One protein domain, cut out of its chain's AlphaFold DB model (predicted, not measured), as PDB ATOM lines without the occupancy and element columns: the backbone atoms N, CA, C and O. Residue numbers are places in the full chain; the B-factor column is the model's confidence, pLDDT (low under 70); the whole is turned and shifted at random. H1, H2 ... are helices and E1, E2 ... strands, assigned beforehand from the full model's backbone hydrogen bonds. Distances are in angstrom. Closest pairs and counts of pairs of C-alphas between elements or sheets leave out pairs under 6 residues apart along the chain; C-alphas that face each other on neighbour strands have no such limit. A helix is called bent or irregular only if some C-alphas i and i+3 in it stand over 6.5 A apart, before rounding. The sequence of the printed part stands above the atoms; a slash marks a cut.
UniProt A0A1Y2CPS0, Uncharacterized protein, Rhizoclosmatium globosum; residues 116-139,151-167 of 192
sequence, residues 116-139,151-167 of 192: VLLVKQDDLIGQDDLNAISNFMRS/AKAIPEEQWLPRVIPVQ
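This is residues 116 to 139 and 151 to 167 of the 192 residues of an uncharacterized protein of Rhizoclosmatium globosum (UniProt A0A1Y2CPS0). A narrow ribbon of two parallel strands, E1 and E2 side by side, makes one limb of a flat, open C; the link after E1 turns the chain round to H1, which makes the other limb and runs roughly back against the direction of E1 with an empty space between. At the opposite end of the ribbon, before E2 begins, the short helix H2 and the stretch from residue 151 prolong the first limb, and residues 125 to 139 and 152 to 158 stick out free. The printed part has 41 residues, with two named strands and two named helices in the chain order E1, H1, H2, E2, and its class is mixed, helices and strands. It is only just loose, close to extended, with a radius of gyration of the C-alphas of 13.5 A and spans of 35 by 32 by 8 A.

Strand E1 holds residues 116 to 120 and measures 13.2 A from first to last C-alpha, beginning at C-alpha 116, (291.856, 180.414, 218.757). Strand E2 holds residues 162 to 166, is 12.6 A long and ends at C-alpha 166, (293.655, 191.849, 220.502). Helix H1, residues 127 to 138, is 16.3 A long and begins at C-alpha 127, (293.745, 194.767, 202.113). Helix H2, residues 156 to 159, has four residues.

E1 and E2 are parallel neighbours in a sheet of two strands, with 33 degrees between their N-to-C directions. C-alphas that face each other include those of Val 116 and Arg 162, 4.8 A apart, and those of Lys 120 and Val 166, 5.2 A apart. Across this pair, N 117 and O 162 are within hydrogen-bond range at 2.8 A, and so are N 166 and O 119 at 2.9 A. H1 and E2 are apart, and so are E1 and H2. H1 and H2 are apart too. In H1 every O i to N i+4 pair is within hydrogen-bond range; H2 is too short for such a pair, and its one O i to N i+3 pair is within range. Neither helix is bent.

The two C-alphas farthest apart are those of Asp 122 and Ala 153, at 35.7 A. Residues 140 to 150 are not printed, and C-alphas 139 and 151 are 22.2 A apart across this cut, which lies in the link from H1 to H2. Of the links that are printed whole, H2 to E2 is tight, with two residues, and E1 to H1 is short, with six. The mean pLDDT of the printed part is 88.0, and no printed residue is under 70.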
ATOM      1  N   VAL A 116     291.976 178.947 218.734       89.75
ATOM      2  CA  VAL A 116     291.856 180.414 218.757       89.75
ATOM      3  C   VAL A 116     293.223 181.050 218.538       89.75
ATOM      4  O   VAL A 116     294.168 180.756 219.265       89.75
ATOM      5  N   LEU A 117     293.311 181.957 217.566       88.12
ATOM      6  CA  LEU A 117     294.490 182.778 217.300       88.12
ATOM      7  C   LEU A 117     294.238 184.215 217.749       88.12
ATOM      8  O   LEU A 117     293.321 184.885 217.271       88.12
ATOM      9  N   LEU A 118     295.082 184.691 218.660       90.00
ATOM     10  CA  LEU A 118     295.106 186.080 219.100       90.00
ATOM     11  C   LEU A 118     296.092 186.855 218.227       90.00
ATOM     12  O   LEU A 118     297.281 186.550 218.226       90.00
ATOM     13  N   VAL A 119     295.605 187.853 217.493       86.81
ATOM     14  CA  VAL A 119     296.421 188.607 216.525       86.81
ATOM     15  C   VAL A 119     296.337 190.096 216.841       86.81
ATOM     16  O   VAL A 119     295.250 190.609 217.123       86.81
ATOM     17  N   LYS A 120     297.470 190.809 216.834       88.12
ATOM     18  CA  LYS A 120     297.457 192.272 216.965       88.12
ATOM     19  C   LYS A 120     297.060 192.889 215.636       88.12
ATOM     20  O   LYS A 120     297.357 192.357 214.574       88.12
ATOM     21  N   GLN A 121     296.415 194.045 215.690       82.50
ATOM     22  CA  GLN A 121     295.949 194.705 214.474       82.50
ATOM     23  C   GLN A 121     297.095 195.105 213.532       82.50
ATOM     24  O   GLN A 121     296.910 195.076 212.319       82.50
ATOM     25  N   ASP A 122     298.274 195.397 214.084       83.50
ATOM     26  CA  ASP A 122     299.482 195.728 213.318       83.50
ATOM     27  C   ASP A 122     300.077 194.515 212.576       83.50
ATOM     28  O   ASP A 122     300.834 194.697 211.626       83.50
ATOM     29  N   ASP A 123     299.712 193.291 212.978       84.94
ATOM     30  CA  ASP A 123     300.160 192.045 212.344       84.94
ATOM     31  C   ASP A 123     299.219 191.606 211.202       84.94
ATOM     32  O   ASP A 123     299.473 190.608 210.524       84.94
ATOM     33  N   LEU A 124     298.107 192.323 210.984       86.50
ATOM     34  CA  LEU A 124     297.190 192.036 209.886       86.50
ATOM     35  C   LEU A 124     297.789 192.505 208.562       86.50
ATOM     36  O   LEU A 124     298.221 193.647 208.415       86.50
ATOM     37  N   ILE A 125     297.743 191.625 207.564       89.62
ATOM     38  CA  ILE A 125     298.119 191.978 206.197       89.62
ATOM     39  C   ILE A 125     297.197 193.073 205.642       89.62
ATOM     40  O   ILE A 125     296.003 193.129 205.952       89.62
ATOM     41  N   GLY A 126     297.752 193.946 204.801       92.50
ATOM     42  CA  GLY A 126     296.992 195.004 204.143       92.50
ATOM     43  C   GLY A 126     295.932 194.447 203.188       92.50
ATOM     44  O   GLY A 126     296.081 193.362 202.625       92.50
ATOM     45  N   GLN A 127     294.855 195.207 202.967       93.00
ATOM     46  CA  GLN A 127     293.745 194.767 202.113       93.00
ATOM     47  C   GLN A 127     294.179 194.503 200.661       93.00
ATOM     48  O   GLN A 127     293.669 193.577 200.030       93.00
ATOM     49  N   ASP A 128     295.111 195.297 200.136       95.38
ATOM     50  CA  ASP A 128     295.619 195.136 198.771       95.38
ATOM     51  C   ASP A 128     296.390 193.818 198.614       95.38
ATOM     52  O   ASP A 128     296.140 193.067 197.668       95.38
ATOM     53  N   ASP A 129     297.239 193.482 199.587       95.81
ATOM     54  CA  ASP A 129     297.971 192.214 199.618       95.81
ATOM     55  C   ASP A 129     297.019 191.029 199.790       95.81
ATOM     56  O   ASP A 129     297.136 190.024 199.090       95.81
ATOM     57  N   LEU A 130     296.012 191.159 200.660       94.81
ATOM     58  CA  LEU A 130     294.982 190.138 200.852       94.81
ATOM     59  C   LEU A 130     294.224 189.855 199.547       94.81
ATOM     60  O   LEU A 130     293.970 188.697 199.206       94.81
ATOM     61  N   ASN A 131     293.910 190.900 198.780       95.44
ATOM     62  CA  ASN A 131     293.277 190.762 197.471       95.44
ATOM     63  C   ASN A 131     294.210 190.076 196.463       95.44
ATOM     64  O   ASN A 131     293.765 189.199 195.718       95.44
ATOM     65  N   ALA A 132     295.494 190.442 196.446       96.12
ATOM     66  CA  ALA A 132     296.485 189.819 195.575       96.12
ATOM     67  C   ALA A 132     296.641 188.319 195.882       96.12
ATOM     68  O   ALA A 132     296.542 187.494 194.971       96.12
ATOM     69  N   ILE A 133     296.785 187.961 197.162       93.69
ATOM     70  CA  ILE A 133     296.881 186.574 197.632       93.69
ATOM     71  C   ILE A 133     295.610 185.801 197.271       93.69
ATOM     72  O   ILE A 133     295.695 184.706 196.720       93.69
ATOM     73  N   SER A 134     294.425 186.370 197.518       92.44
ATOM     74  CA  SER A 134     293.155 185.709 197.198       92.44
ATOM     75  C   SER A 134     293.023 185.415 195.702       92.44
ATOM     76  O   SER A 134     292.638 184.312 195.315       92.44
ATOM     77  N   ASN A 135     293.387 186.374 194.849       94.12
ATOM     78  CA  ASN A 135     293.341 186.196 193.399       94.12
ATOM     79  C   ASN A 135     294.350 185.151 192.914       94.12
ATOM     80  O   ASN A 135     294.012 184.341 192.052       94.12
ATOM     81  N   PHE A 136     295.555 185.135 193.487       94.62
ATOM     82  CA  PHE A 136     296.559 184.120 193.185       94.62
ATOM     83  C   PHE A 136     296.085 182.722 193.601       94.62
ATOM     84  O   PHE A 136     296.081 181.810 192.780       94.62
ATOM     85  N   MET A 137     295.595 182.556 194.830       91.88
ATOM     86  CA  MET A 137     295.132 181.260 195.338       91.88
ATOM     87  C   MET A 137     293.939 180.707 194.551       91.88
ATOM     88  O   MET A 137     293.888 179.512 194.286       91.88
ATOM     89  N   ARG A 138     293.020 181.568 194.094       91.38
ATOM     90  CA  ARG A 138     291.882 181.167 193.243       91.38
ATOM     91  C   ARG A 138     292.286 180.606 191.883       91.38
ATOM     92  O   ARG A 138     291.472 179.945 191.247       91.38
ATOM     93  N   SER A 139     293.500 180.891 191.412       92.31
ATOM     94  CA  SER A 139     293.989 180.330 190.149       92.31
ATOM     95  C   SER A 139     294.325 178.838 190.252       92.31
ATOM     96  O   SER A 139     294.386 178.156 189.229       92.31
ATOM     97  N   ALA A 151     289.458 163.803 205.722       85.81
ATOM     98  CA  ALA A 151     289.447 165.264 205.762       85.81
ATOM     99  C   ALA A 151     288.076 165.836 205.372       85.81
ATOM    100  O   ALA A 151     287.712 166.916 205.819       85.81
ATOM    101  N   LYS A 152     287.292 165.102 204.571       86.25
ATOM    102  CA  LYS A 152     285.908 165.472 204.226       86.25
ATOM    103  C   LYS A 152     284.931 165.230 205.375       86.25
ATOM    104  O   LYS A 152     283.877 165.856 205.414       86.25
ATOM    105  N   ALA A 153     285.251 164.296 206.272       87.75
ATOM    106  CA  ALA A 153     284.398 163.941 207.401       87.75
ATOM    107  C   ALA A 153     284.365 165.027 208.490       87.75
ATOM    108  O   ALA A 153     283.399 165.096 209.248       87.75
ATOM    109  N   ILE A 154     285.394 165.878 208.556       82.12
ATOM    110  CA  ILE A 154     285.517 166.945 209.552       82.12
ATOM    111  C   ILE A 154     285.143 168.286 208.897       82.12
ATOM    112  O   ILE A 154     285.830 168.717 207.969       82.12
ATOM    113  N   PRO A 155     284.086 168.974 209.364       84.44
ATOM    114  CA  PRO A 155     283.714 170.289 208.853       84.44
ATOM    115  C   PRO A 155     284.837 171.329 208.983       84.44
ATOM    116  O   PRO A 155     285.576 171.340 209.971       84.44
ATOM    117  N   GLU A 156     284.943 172.242 208.012       82.56
ATOM    118  CA  GLU A 156     286.023 173.240 207.960       82.56
ATOM    119  C   GLU A 156     286.114 174.127 209.199       82.56
ATOM    120  O   GLU A 156     287.195 174.428 209.708       82.56
ATOM    121  N   GLU A 157     284.961 174.480 209.746       83.56
ATOM    122  CA  GLU A 157     284.822 175.292 210.942       83.56
ATOM    123  C   GLU A 157     285.362 174.643 212.225       83.56
ATOM    124  O   GLU A 157     285.468 175.339 213.238       83.56
ATOM    125  N   GLN A 158     285.667 173.339 212.207       85.38
ATOM    126  CA  GLN A 158     286.194 172.611 213.363       85.38
ATOM    127  C   GLN A 158     287.724 172.590 213.403       85.38
ATOM    128  O   GLN A 158     288.292 172.573 214.492       85.38
ATOM    129  N   TRP A 159     288.402 172.647 212.250       82.25
ATOM    130  CA  TRP A 159     289.871 172.640 212.195       82.25
ATOM    131  C   TRP A 159     290.483 174.016 211.934       82.25
ATOM    132  O   TRP A 159     291.623 174.261 212.333       82.25
ATOM    133  N   LEU A 160     289.746 174.944 211.315       87.25
ATOM    134  CA  LEU A 160     290.251 176.294 211.083       87.25
ATOM    135  C   LEU A 160     290.272 177.123 212.377       87.25
ATOM    136  O   LEU A 160     289.243 177.253 213.050       87.25
ATOM    137  N   PRO A 161     291.409 177.761 212.711       87.81
ATOM    138  CA  PRO A 161     291.460 178.635 213.864       87.81
ATOM    139  C   PRO A 161     290.563 179.866 213.718       87.81
ATOM    140  O   PRO A 161     290.507 180.516 212.673       87.81
ATOM    141  N   ARG A 162     289.915 180.255 214.814       87.56
ATOM    142  CA  ARG A 162     289.189 181.519 214.937       87.56
ATOM    143  C   ARG A 162     290.162 182.639 215.281       87.56
ATOM    144  O   ARG A 162     290.845 182.578 216.299       87.56
ATOM    145  N   VAL A 163     290.184 183.687 214.465       85.38
ATOM    146  CA  VAL A 163     291.023 184.868 214.698       85.38
ATOM    147  C   VAL A 163     290.274 185.872 215.573       85.38
ATOM    148  O   VAL A 163     289.191 186.331 215.208       85.38
ATOM    149  N   ILE A 164     290.853 186.232 216.718       84.81
ATOM    150  CA  ILE A 164     290.341 187.280 217.608       84.81
ATOM    151  C   ILE A 164     291.367 188.422 217.649       84.81
ATOM    152  O   ILE A 164     292.493 188.210 218.110       84.81
ATOM    153  N   PRO A 165     291.013 189.638 217.191       81.94
ATOM    154  CA  PRO A 165     291.914 190.777 217.261       81.94
ATOM    155  C   PRO A 165     292.083 191.233 218.715       81.94
ATOM    156  O   PRO A 165     291.107 191.543 219.404       81.94
ATOM    157  N   VAL A 166     293.329 191.299 219.183       81.38
ATOM    158  CA  VAL A 166     293.655 191.849 220.502       81.38
ATOM    159  C   VAL A 166     293.671 193.365 220.385       81.38
ATOM    160  O   VAL A 166     294.540 193.935 219.722       81.38
ATOM    161  N   GLN A 167     292.710 194.037 221.024       70.06
ATOM    162  CA  GLN A 167     292.764 195.492 221.121       70.06
ATOM    163  C   GLN A 167     293.952 195.898 222.003       70.06
ATOM    164  O   GLN A 167     294.113 195.334 223.090       70.06
TER     165      GLN A 167